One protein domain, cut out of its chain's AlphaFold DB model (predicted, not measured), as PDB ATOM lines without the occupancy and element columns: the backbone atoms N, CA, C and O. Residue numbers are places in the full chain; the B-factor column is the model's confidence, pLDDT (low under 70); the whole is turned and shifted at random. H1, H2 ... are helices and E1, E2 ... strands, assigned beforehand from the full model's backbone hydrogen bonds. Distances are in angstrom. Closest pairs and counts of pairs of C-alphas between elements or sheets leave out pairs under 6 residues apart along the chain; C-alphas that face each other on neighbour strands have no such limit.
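What this domain is: This is residues 33 to 120 of the 121 residues of the protein "Transcriptional regulator, truncated" of Streptococcus thermophilus (UniProt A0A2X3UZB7). Look first for a small three-stranded sheet, E1, E2 and E3, with helix H1 packed slantwise over one face; at the turn between E1 and E2, the short helix H2 and the first residues of H3 meet the sheet. From there H3 reaches away from the sheet as an arm, and residues 113 to 120, of which 113 to 118 belong to H3, stick out; the long link of residues 74 to 99 makes a loose loop, its residues 89 to 94 sticking out too. The printed part has 88 residues, with three named helices and three named strands in the order H1 E1 E2 E3 H2 H3; the class is mixed, helices and strands, and the sheet's order is E1 - E2 - E3, antiparallel throughout. The whole is loose, with a radius of gyration of the C-alphas of 15.4 A, and elongated, spanning 47 by 28 by 19 A.

Where its parts are: Start in the sheet with E1, residues 53 to 58, 16.5 A long; find its C-alpha 53 at (245.581, 212.400, 183.315). E2, residues 62 to 68, runs back over 20.0 A, and E3 is short, residues 71 to 73. H1, residues 33 to 44, begins at C-alpha 33 at (229.648, 217.451, 180.680) and is 16.2 A long. H2 takes residues 100 to 103. H3, residues 106 to 118, runs 18.6 A to C-alpha 118 at (240.140, 246.931, 167.672).

How they stand to each other: The sheet is a meander, each strand the antiparallel neighbour of the one before. In the hairpin of E1 and E2, at 171 degrees, look for N 55 and O 65, 2.9 A apart and within hydrogen-bond range. In the hairpin of E2 and E3, at 126 degrees, N 73 and O 66 are within that range at 2.8 A. H1 is on the sheet at a height of 7.2 A, making two layers, helix on one face of a sheet. It lies over E2, at 37 degrees on the local plane, slantwise to the strands; their closest C-alphas, those of Gly 34 and Gly 64, are 4.0 A apart. H2 only grazes the sheet; its closest C-alpha pair with E2 is Gly 101 and Leu 62, 4.4 A. H3 only grazes it too, with residues 106 to 109. H2 and H3 are close but not clearly touching, with C-alphas of Thr 102 and Gly 108 5.8 A apart. H1 is apart from both. In H1 and H3 every O i to N i+4 pair is within hydrogen-bond range; H2 is too short for such a pair.

The domain as a whole: Look to the C-alphas of Asn 69 and Leu 120 for the two farthest apart, 48.8 A. The printed part has no cut. The link from E3 to H2, 26 residues, is long. The mean pLDDT of the printed part is 90.3, and no printed residue is under 70.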
ATOM      1  N   ASP A  33     229.268 217.570 182.092       91.31
ATOM      2  CA  ASP A  33     229.648 217.451 180.680       91.31
ATOM      3  C   ASP A  33     231.170 217.377 180.465       91.31
ATOM      4  O   ASP A  33     231.643 216.490 179.754       91.31
ATOM      5  N   GLY A  34     231.953 218.219 181.142       92.75
ATOM      6  CA  GLY A  34     233.418 218.155 181.132       92.75
ATOM      7  C   GLY A  34     233.957 216.828 181.676       92.75
ATOM      8  O   GLY A  34     234.867 216.225 181.101       92.75
ATOM      9  N   LYS A  35     233.342 216.307 182.742       94.69
ATOM     10  CA  LYS A  35     233.664 214.975 183.278       94.69
ATOM     11  C   LYS A  35     233.271 213.856 182.317       94.69
ATOM     12  O   LYS A  35     234.000 212.872 182.204       94.69
ATOM     13  N   ALA A  36     232.136 213.993 181.631       95.44
ATOM     14  CA  ALA A  36     231.701 213.046 180.613       95.44
ATOM     15  C   ALA A  36     232.670 213.027 179.423       95.44
ATOM     16  O   ALA A  36     233.018 211.944 178.953       95.44
ATOM     17  N   ALA A  37     233.183 214.187 179.007       95.94
ATOM     18  CA  ALA A  37     234.231 214.282 177.995       95.94
ATOM     19  C   ALA A  37     235.523 213.578 178.447       95.94
ATOM     20  O   ALA A  37     236.054 212.747 177.715       95.94
ATOM     21  N   ALA A  38     235.980 213.813 179.683       96.94
ATOM     22  CA  ALA A  38     237.146 213.112 180.233       96.94
ATOM     23  C   ALA A  38     236.949 211.587 180.295       96.94
ATOM     24  O   ALA A  38     237.871 210.819 180.015       96.94
ATOM     25  N   LEU A  39     235.740 211.134 180.642       96.88
ATOM     26  CA  LEU A  39     235.398 209.714 180.667       96.88
ATOM     27  C   LEU A  39     235.377 209.104 179.256       96.88
ATOM     28  O   LEU A  39     235.827 207.972 179.086       96.88
ATOM     29  N   ALA A  40     234.895 209.842 178.254       97.56
ATOM     30  CA  ALA A  40     234.930 209.418 176.856       97.56
ATOM     31  C   ALA A  40     236.375 209.294 176.341       97.56
ATOM     32  O   ALA A  40     236.731 208.276 175.744       97.56
ATOM     33  N   GLU A  41     237.231 210.271 176.656       98.25
ATOM     34  CA  GLU A  41     238.662 210.212 176.343       98.25
ATOM     35  C   GLU A  41     239.346 209.006 177.001       98.25
ATOM     36  O   GLU A  41     240.181 208.354 176.376       98.25
ATOM     37  N   LEU A  42     238.973 208.663 178.240       98.12
ATOM     38  CA  LEU A  42     239.500 207.488 178.942       98.12
ATOM     39  C   LEU A  42     239.019 206.170 178.316       98.12
ATOM     40  O   LEU A  42     239.783 205.208 178.226       98.12
ATOM     41  N   ALA A  43     237.750 206.103 177.912       97.75
ATOM     42  CA  ALA A  43     237.145 204.884 177.387       97.75
ATOM     43  C   ALA A  43     237.633 204.556 175.969       97.75
ATOM     44  O   ALA A  43     237.965 203.405 175.668       97.75
ATOM     45  N   THR A  44     237.656 205.560 175.093       97.69
ATOM     46  CA  THR A  44     237.856 205.355 173.651       97.69
ATOM     47  C   THR A  44     238.789 206.365 172.993       97.69
ATOM     48  O   THR A  44     239.129 206.167 171.830       97.69
ATOM     49  N   GLY A  45     239.185 207.427 173.695       97.50
ATOM     50  CA  GLY A  45     240.029 208.490 173.150       97.50
ATOM     51  C   GLY A  45     241.496 208.389 173.565       97.50
ATOM     52  O   GLY A  45     242.051 207.301 173.747       97.50
ATOM     53  N   HIS A  46     242.127 209.550 173.710       97.44
ATOM     54  CA  HIS A  46     243.565 209.696 173.935       97.44
ATOM     55  C   HIS A  46     243.993 209.435 175.381       97.44
ATOM     56  O   HIS A  46     245.183 209.268 175.641       97.44
ATOM     57  N   LEU A  47     243.050 209.362 176.324       98.00
ATOM     58  CA  LEU A  47     243.343 208.949 177.700       98.00
ATOM     59  C   LEU A  47     243.245 207.427 177.892       98.00
ATOM     60  O   LEU A  47     243.455 206.934 179.002       98.00
ATOM     61  N   LYS A  48     242.962 206.647 176.841       98.12
ATOM     62  CA  LYS A  48     242.926 205.185 176.933       98.12
ATOM     63  C   LYS A  48     244.285 204.624 177.366       98.12
ATOM     64  O   LYS A  48     245.306 204.854 176.730       98.12
ATOM     65  N   GLY A  49     244.282 203.850 178.452       97.19
ATOM     66  CA  GLY A  49     245.496 203.272 179.043       97.19
ATOM     67  C   GLY A  49     246.302 204.242 179.916       97.19
ATOM     68  O   GLY A  49     247.269 203.822 180.549       97.19
ATOM     69  N   VAL A  50     245.897 205.512 180.011       97.94
ATOM     70  CA  VAL A  50     246.540 206.496 180.885       97.94
ATOM     71  C   VAL A  50     246.100 206.269 182.332       97.94
ATOM     72  O   VAL A  50     244.911 206.240 182.648       97.94
ATOM     73  N   THR A  51     247.066 206.121 183.241       98.00
ATOM     74  CA  THR A  51     246.779 205.925 184.670       98.00
ATOM     75  C   THR A  51     246.362 207.222 185.355       98.00
ATOM     76  O   THR A  51     245.408 207.226 186.125       98.00
ATOM     77  N   ASN A  52     247.056 208.325 185.083       98.25
ATOM     78  CA  ASN A  52     246.754 209.631 185.658       98.25
ATOM     79  C   ASN A  52     246.792 210.669 184.543       98.25
ATOM     80  O   ASN A  52     247.772 210.742 183.806       98.25
ATOM     81  N   GLY A  53     245.727 211.446 184.406       97.00
ATOM     82  CA  GLY A  53     245.581 212.400 183.315       97.00
ATOM     83  C   GLY A  53     244.418 213.346 183.562       97.00
ATOM     84  O   GLY A  53     243.704 213.230 184.554       97.00
ATOM     85  N   ALA A  54     244.216 214.289 182.657       96.38
ATOM     86  CA  ALA A  54     243.074 215.185 182.695       96.38
ATOM     87  C   ALA A  54     242.641 215.518 181.271       96.38
ATOM     88  O   ALA A  54     243.460 215.504 180.353       96.38
ATOM     89  N   ALA A  55     241.363 215.838 181.109       95.75
ATOM     90  CA  ALA A  55     240.847 216.465 179.904       95.75
ATOM     91  C   ALA A  55     240.376 217.879 180.244       95.75
ATOM     92  O   ALA A  55     239.704 218.086 181.260       95.75
ATOM     93  N   LEU A  56     240.726 218.831 179.381       94.56
ATOM     94  CA  LEU A  56     240.251 220.209 179.419       94.56
ATOM     95  C   LEU A  56     239.337 220.427 178.221       94.56
ATOM     96  O   LEU A  56     239.701 220.091 177.095       94.56
ATOM     97  N   VAL A  57     238.161 220.994 178.462       93.38
ATOM     98  CA  VAL A  57     237.185 221.300 177.416       93.38
ATOM     99  C   VAL A  57     237.080 222.813 177.304       93.38
ATOM    100  O   VAL A  57     236.540 223.468 178.191       93.38
ATOM    101  N   LEU A  58     237.617 223.365 176.216       93.50
ATOM    102  CA  LEU A  58     237.598 224.798 175.922       93.50
ATOM    103  C   LEU A  58     236.430 225.096 174.976       93.50
ATOM    104  O   LEU A  58     236.560 224.966 173.762       93.50
ATOM    105  N   GLY A  59     235.274 225.456 175.534       91.81
ATOM    106  CA  GLY A  59     234.058 225.749 174.770       91.81
ATOM    107  C   GLY A  59     233.518 227.141 175.076       91.81
ATOM    108  O   GLY A  59     234.276 228.108 175.153       91.81
ATOM    109  N   SER A  60     232.202 227.239 175.295       90.25
ATOM    110  CA  SER A  60     231.576 228.455 175.837       90.25
ATOM    111  C   SER A  60     232.134 228.839 177.210       90.25
ATOM    112  O   SER A  60     232.146 230.014 177.553       90.25
ATOM    113  N   GLY A  61     232.607 227.851 177.971       89.12
ATOM    114  CA  GLY A  61     233.411 228.044 179.169       89.12
ATOM    115  C   GLY A  61     234.519 226.994 179.271       89.12
ATOM    116  O   GLY A  61     234.698 226.190 178.351       89.12
ATOM    117  N   LEU A  62     235.244 226.993 180.390       91.56
ATOM    118  CA  LEU A  62     236.224 225.958 180.734       91.56
ATOM    119  C   LEU A  62     235.562 224.799 181.489       91.56
ATOM    120  O   LEU A  62     235.200 224.939 182.655       91.56
ATOM    121  N   GLY A  63     235.463 223.639 180.848       92.31
ATOM    122  CA  GLY A  63     235.094 222.376 181.488       92.31
ATOM    123  C   GLY A  63     236.293 221.444 181.655       92.31
ATOM    124  O   GLY A  63     237.384 221.697 181.140       92.31
ATOM    125  N   GLY A  64     236.092 220.318 182.338       93.94
ATOM    126  CA  GLY A  64     237.100 219.265 182.369       93.94
ATOM    127  C   GLY A  64     236.786 218.102 183.297       93.94
ATOM    128  O   GLY A  64     235.727 218.027 183.920       93.94
ATOM    129  N   GLY A  65     237.742 217.185 183.381       95.81
ATOM    130  CA  GLY A  65     237.702 216.049 184.293       95.81
ATOM    131  C   GLY A  65     239.095 215.489 184.547       95.81
ATOM    132  O   GLY A  65     239.984 215.587 183.702       95.81
ATOM    133  N   ILE A  66     239.279 214.910 185.732       97.19
ATOM    134  CA  ILE A  66     240.565 214.386 186.202       97.19
ATOM    135  C   ILE A  66     240.468 212.863 186.276       97.19
ATOM    136  O   ILE A  66     239.495 212.326 186.803       97.19
ATOM    137  N   ILE A  67     241.480 212.169 185.768       97.94
ATOM    138  CA  ILE A  67     241.655 210.721 185.858       97.94
ATOM    139  C   ILE A  67     242.769 210.431 186.864       97.94
ATOM    140  O   ILE A  67     243.881 210.938 186.721       97.94
ATOM    141  N   ILE A  68     242.473 209.604 187.865       97.94
ATOM    142  CA  ILE A  68     243.437 209.127 188.864       97.94
ATOM    143  C   ILE A  68     243.303 207.610 188.970       97.94
ATOM    144  O   ILE A  68     242.192 207.091 189.109       97.94
ATOM    145  N   ASN A  69     244.424 206.891 188.924       97.69
ATOM    146  CA  ASN A  69     244.463 205.423 188.977       97.69
ATOM    147  C   ASN A  69     243.543 204.749 187.938       97.69
ATOM    148  O   ASN A  69     242.835 203.785 188.238       97.69
ATOM    149  N   GLY A  70     243.519 205.294 186.721       97.56
ATOM    150  CA  GLY A  70     242.734 204.802 185.589       97.56
ATOM    151  C   GLY A  70     241.226 205.009 185.743       97.56
ATOM    152  O   GLY A  70     240.449 204.328 185.078       97.56
ATOM    153  N   LYS A  71     240.787 205.897 186.645       97.38
ATOM    154  CA  LYS A  71     239.369 206.155 186.922       97.38
ATOM    155  C   LYS A  71     239.080 207.645 186.961       97.38
ATOM    156  O   LYS A  71     239.891 208.428 187.447       97.38
ATOM    157  N   LEU A  72     237.886 208.025 186.514       97.06
ATOM    158  CA  LEU A  72     237.386 209.383 186.683       97.06
ATOM    159  C   LEU A  72     237.298 209.721 188.176       97.06
ATOM    160  O   LEU A  72     236.573 209.076 188.940       97.06
ATOM    161  N   PHE A  73     238.024 210.754 188.579       96.62
ATOM    162  CA  PHE A  73     238.038 211.261 189.936       96.62
ATOM    163  C   PHE A  73     236.914 212.282 190.126       96.62
ATOM    164  O   PHE A  73     236.905 213.347 189.516       96.62
ATOM    165  N   GLN A  74     235.949 211.948 190.984       93.38
ATOM    166  CA  GLN A  74     234.747 212.764 191.200       93.38
ATOM    167  C   GLN A  74     234.809 213.603 192.489       93.38
ATOM    168  O   GLN A  74     234.100 214.601 192.612       93.38
ATOM    169  N   GLY A  75     235.679 213.242 193.437       92.94
ATOM    170  CA  GLY A  75     235.705 213.825 194.782       92.94
ATOM    171  C   GLY A  75     234.502 213.410 195.639       92.94
ATOM    172  O   GLY A  75     233.572 212.763 195.164       92.94
ATOM    173  N   SER A  76     234.505 213.796 196.916       92.56
ATOM    174  CA  SER A  76     233.473 213.403 197.894       92.56
ATOM    175  C   SER A  76     232.093 214.018 197.638       92.56
ATOM    176  O   SER A  76     231.088 213.478 198.084       92.56
ATOM    177  N   HIS A  77     232.046 215.137 196.909       89.50
ATOM    178  CA  HIS A  77     230.822 215.880 196.592       89.50
ATOM    179  C   HIS A  77     230.536 215.932 195.085       89.50
ATOM    180  O   HIS A  77     229.765 216.773 194.638       89.50
ATOM    181  N   PHE A  78     231.185 215.078 194.283       89.62
ATOM    182  CA  PHE A  78     231.054 215.054 192.816       89.62
ATOM    183  C   PHE A  78     231.507 216.341 192.090       89.62
ATOM    184  O   PHE A  78     231.257 216.504 190.895       89.62
ATOM    185  N   GLN A  79     232.205 217.243 192.789       89.12
ATOM    186  CA  GLN A  79     232.682 218.540 192.287       89.12
ATOM    187  C   GLN A  79     234.186 218.574 191.968       89.12
ATOM    188  O   GLN A  79     234.703 219.619 191.582       89.12
ATOM    189  N   ALA A  80     234.920 217.464 192.100       91.62
ATOM    190  CA  ALA A  80     236.332 217.475 191.712       91.62
ATOM    191  C   ALA A  80     236.480 217.766 190.214       91.62
ATOM    192  O   ALA A  80     235.725 217.231 189.407       91.62
ATOM    193  N   GLY A  81     237.450 218.603 189.845       87.69
ATOM    194  CA  GLY A  81     237.669 218.980 188.447       87.69
ATOM    195  C   GLY A  81     236.643 219.967 187.876       87.69
ATOM    196  O   GLY A  81     236.584 220.115 186.663       87.69
ATOM    197  N   GLU A  82     235.846 220.655 188.704       87.38
ATOM    198  CA  GLU A  82     235.056 221.818 188.261       87.38
ATOM    199  C   GLU A  82     235.982 223.028 188.035       87.38
ATOM    200  O   GLU A  82     236.164 223.878 188.907       87.38
ATOM    201  N   LEU A  83     236.614 223.077 186.861       84.44
ATOM    202  CA  LEU A  83     237.656 224.059 186.532       84.44
ATOM    203  C   LEU A  83     237.116 225.475 186.283       84.44
ATOM    204  O   LEU A  83     237.868 226.440 186.403       84.44
ATOM    205  N   THR A  84     235.816 225.605 186.003       82.56
ATOM    206  CA  THR A  84     235.117 226.880 185.782       82.56
ATOM    207  C   THR A  84     235.401 227.908 186.875       82.56
ATOM    208  O   THR A  84     235.529 229.094 186.587       82.56
ATOM    209  N   PHE A  85     235.507 227.461 188.128       80.88
ATOM    210  CA  PHE A  85     235.623 228.332 189.299       80.88
ATOM    211  C   PHE A  85     237.064 228.590 189.736       80.88
ATOM    212  O   PHE A  85     237.276 229.221 190.773       80.88
ATOM    213  N   LEU A  86     238.059 228.100 188.990       84.12
ATOM    214  CA  LEU A  86     239.444 228.443 189.280       84.12
ATOM    215  C   LEU A  86     239.611 229.964 189.194       84.12
ATOM    216  O   LEU A  86     239.048 230.618 188.315       84.12
ATOM    217  N   LEU A  87     240.381 230.513 190.129       79.12
ATOM    218  CA  LEU A  87     240.717 231.929 190.177       79.12
ATOM    219  C   LEU A  87     242.180 232.118 189.752       79.12
ATOM    220  O   LEU A  87     243.017 231.262 190.056       79.12
ATOM    221  N   PRO A  88     242.513 233.207 189.043       77.56
ATOM    222  CA  PRO A  88     243.895 233.592 188.798       77.56
ATOM    223  C   PRO A  88     244.716 233.675 190.095       77.56
ATOM    224  O   PRO A  88     244.240 234.155 191.121       77.56
ATOM    225  N   LEU A  89     245.981 233.247 190.030       73.44
ATOM    226  CA  LEU A  89     246.896 233.200 191.181       73.44
ATOM    227  C   LEU A  89     247.209 234.581 191.788       73.44
ATOM    228  O   LEU A  89     247.646 234.656 192.930       73.44
ATOM    229  N   GLN A  90     247.015 235.662 191.031       73.50
ATOM    230  CA  GLN A  90     247.404 237.031 191.394       73.50
ATOM    231  C   GLN A  90     246.192 237.973 191.417       73.50
ATOM    232  O   GLN A  90     246.175 238.998 190.741       73.50
ATOM    233  N   MET A  91     245.145 237.616 192.161       71.06
ATOM    234  CA  MET A  91     243.986 238.494 192.348       71.06
ATOM    235  C   MET A  91     244.074 239.258 193.671       71.06
ATOM    236  O   MET A  91     244.155 238.647 194.733       71.06
ATOM    237  N   GLU A  92     243.986 240.590 193.617       72.44
ATOM    238  CA  GLU A  92     243.874 241.438 194.816       72.44
ATOM    239  C   GLU A  92     242.458 241.429 195.423       72.44
ATOM    240  O   GLU A  92     242.294 241.611 196.628       72.44
ATOM    241  N   LYS A  93     241.420 241.213 194.601       76.56
ATOM    242  CA  LYS A  93     240.008 241.131 195.018       76.56
ATOM    243  C   LYS A  93     239.266 240.068 194.221       76.56
ATOM    244  O   LYS A  93     239.574 239.853 193.055       76.56
ATOM    245  N   LEU A  94     238.264 239.440 194.842       77.94
ATOM    246  CA  LEU A  94     237.390 238.476 194.176       77.94
ATOM    247  C   LEU A  94     236.510 239.185 193.139       77.94
ATOM    248  O   LEU A  94     235.627 239.961 193.498       77.94
ATOM    249  N   ASP A  95     236.728 238.858 191.871       77.88
ATOM    250  CA  ASP A  95     235.902 239.281 190.746       77.88
ATOM    251  C   ASP A  95     235.431 238.033 189.978       77.88
ATOM    252  O   ASP A  95     236.251 237.340 189.370       77.88
ATOM    253  N   PRO A  96     234.125 237.707 190.005       72.44
ATOM    254  CA  PRO A  96     233.575 236.568 189.275       72.44
ATOM    255  C   PRO A  96     233.794 236.619 187.757       72.44
ATOM    256  O   PRO A  96     233.793 235.568 187.119       72.44
ATOM    257  N   SER A  97     233.995 237.803 187.167       72.62
ATOM    258  CA  SER A  97     234.302 237.929 185.735       72.62
ATOM    259  C   SER A  97     235.684 237.367 185.378       72.62
ATOM    260  O   SER A  97     235.893 236.919 184.252       72.62
ATOM    261  N   LEU A  98     236.591 237.304 186.360       71.94
ATOM    262  CA  LEU A  98     237.942 236.756 186.230       71.94
ATOM    263  C   LEU A  98     238.017 235.251 186.519       71.94
ATOM    264  O   LEU A  98     239.110 234.684 186.521       71.94
ATOM    265  N   MET A  99     236.884 234.582 186.763       79.75
ATOM    266  CA  MET A  99     236.859 233.122 186.859       79.75
ATOM    267  C   MET A  99     237.370 232.499 185.554       79.75
ATOM    268  O   MET A  99     236.952 232.889 184.459       79.75
ATOM    269  N   GLN A 100     238.233 231.484 185.671       79.69
ATOM    270  CA  GLN A 100     238.879 230.843 184.518       79.69
ATOM    271  C   GLN A 100     237.874 230.203 183.550       79.69
ATOM    272  O   GLN A 100     238.162 230.066 182.364       79.69
ATOM    273  N   GLY A 101     236.669 229.885 184.030       74.19
ATOM    274  CA  GLY A 101     235.519 229.521 183.208       74.19
ATOM    275  C   GLY A 101     235.251 230.476 182.050       74.19
ATOM    276  O   GLY A 101     234.897 230.014 180.971       74.19
ATOM    277  N   THR A 102     235.442 231.777 182.257       76.81
ATOM    278  CA  THR A 102     235.165 232.820 181.261       76.81
ATOM    279  C   THR A 102     236.403 233.119 180.422       76.81
ATOM    280  O   THR A 102     236.329 233.155 179.194       76.81
ATOM    281  N   THR A 103     237.552 233.297 181.073       82.12
ATOM    282  CA  THR A 103     238.789 233.780 180.440       82.12
ATOM    283  C   THR A 103     239.552 232.685 179.693       82.12
ATOM    284  O   THR A 103     240.064 232.944 178.605       82.12
ATOM    285  N   LEU A 104     239.596 231.454 180.214       87.88
ATOM    286  CA  LEU A 104     240.239 230.296 179.577       87.88
ATOM    287  C   LEU A 104     239.212 229.442 178.831       87.88
ATOM    288  O   LEU A 104     239.098 228.236 179.036       87.88
ATOM    289  N   SER A 105     238.455 230.088 177.950       91.75
ATOM    290  CA  SER A 105     237.444 229.464 177.098       91.75
ATOM    291  C   SER A 105     237.657 229.844 175.632       91.75
ATOM    292  O   SER A 105     238.395 230.785 175.325       91.75
ATOM    293  N   ALA A 106     236.999 229.143 174.707       93.62
ATOM    294  CA  ALA A 106     237.056 229.508 173.292       93.62
ATOM    295  C   ALA A 106     236.414 230.885 173.044       93.62
ATOM    296  O   ALA A 106     236.929 231.680 172.261       93.62
ATOM    297  N   VAL A 107     235.321 231.192 173.752       92.44
ATOM    298  CA  VAL A 107     234.669 232.511 173.690       92.44
ATOM    299  C   VAL A 107     235.593 233.595 174.244       92.44
ATOM    300  O   VAL A 107     235.784 234.613 173.586       92.44
ATOM    301  N   GLY A 108     236.222 233.352 175.397       90.50
ATOM    302  CA  GLY A 108     237.175 234.281 176.009       90.50
ATOM    303  C   GLY A 108     238.364 234.587 175.099       90.50
ATOM    304  O   GLY A 108     238.747 235.749 174.959       90.50
ATOM    305  N   LEU A 109     238.893 233.573 174.403       93.75
ATOM    306  CA  LEU A 109     239.940 233.756 173.396       93.75
ATOM    307  C   LEU A 109     239.481 234.684 172.264       93.75
ATOM    308  O   LEU A 109     240.186 235.636 171.936       93.75
ATOM    309  N   ILE A 110     238.306 234.430 171.683       95.00
ATOM    310  CA  ILE A 110     237.767 235.243 170.581       95.00
ATOM    311  C   ILE A 110     237.542 236.689 171.032       95.00
ATOM    312  O   ILE A 110     237.950 237.616 170.332       95.00
ATOM    313  N   THR A 111     236.948 236.898 172.212       92.69
ATOM    314  CA  THR A 111     236.781 238.234 172.798       92.69
ATOM    315  C   THR A 111     238.123 238.946 172.912       92.69
ATOM    316  O   THR A 111     238.241 240.091 172.478       92.69
ATOM    317  N   LYS A 112     239.158 238.258 173.413       91.88
ATOM    318  CA  LYS A 112     240.469 238.881 173.588       91.88
ATOM    319  C   LYS A 112     241.145 239.235 172.267       91.88
ATOM    320  O   LYS A 112     241.757 240.295 172.163       91.88
ATOM    321  N   VAL A 113     241.021 238.372 171.259       95.38
ATOM    322  CA  VAL A 113     241.515 238.654 169.903       95.38
ATOM    323  C   VAL A 113     240.830 239.897 169.335       95.38
ATOM    324  O   VAL A 113     241.517 240.783 168.833       95.38
ATOM    325  N   ASN A 114     239.508 240.010 169.474       95.62
ATOM    326  CA  ASN A 114     238.764 241.173 168.988       95.62
ATOM    327  C   ASN A 114     239.181 242.478 169.684       95.62
ATOM    328  O   ASN A 114     239.336 243.488 169.006       95.62
ATOM    329  N   GLU A 115     239.400 242.467 171.003       94.69
ATOM    330  CA  GLU A 115     239.906 243.641 171.736       94.69
ATOM    331  C   GLU A 115     241.262 244.114 171.207       94.69
ATOM    332  O   GLU A 115     241.475 245.311 171.027       94.69
ATOM    333  N   ILE A 116     242.180 243.172 170.958       95.62
ATOM    334  CA  ILE A 116     243.513 243.489 170.442       95.62
ATOM    335  C   ILE A 116     243.392 244.096 169.047       95.62
ATOM    336  O   ILE A 116     243.977 245.145 168.800       95.62
ATOM    337  N   LEU A 117     242.614 243.478 168.157       95.38
ATOM    338  CA  LEU A 117     242.442 243.976 166.793       95.38
ATOM    339  C   LEU A 117     241.811 245.372 166.766       95.38
ATOM    340  O   LEU A 117     242.322 246.239 166.070       95.38
ATOM    341  N   ALA A 118     240.783 245.619 167.580       93.06
ATOM    342  CA  ALA A 118     240.140 246.931 167.672       93.06
ATOM    343  C   ALA A 118     241.053 248.034 168.241       93.06
ATOM    344  O   ALA A 118     240.758 249.209 168.074       93.06
ATOM    345  N   SER A 119     242.135 247.673 168.940       90.38
ATOM    346  CA  SER A 119     243.120 248.633 169.459       90.38
ATOM    347  C   SER A 119     244.226 248.998 168.463       90.38
ATOM    348  O   SER A 119     245.065 249.844 168.770       90.38
ATOM    349  N   LEU A 120     244.267 248.322 167.309       87.00
ATOM    350  CA  LEU A 120     245.235 248.575 166.239       87.00
ATOM    351  C   LEU A 120     244.722 249.578 165.191       87.00
ATOM    352  O   LEU A 120     245.527 250.023 164.372       87.00
TER     353      LEU A 120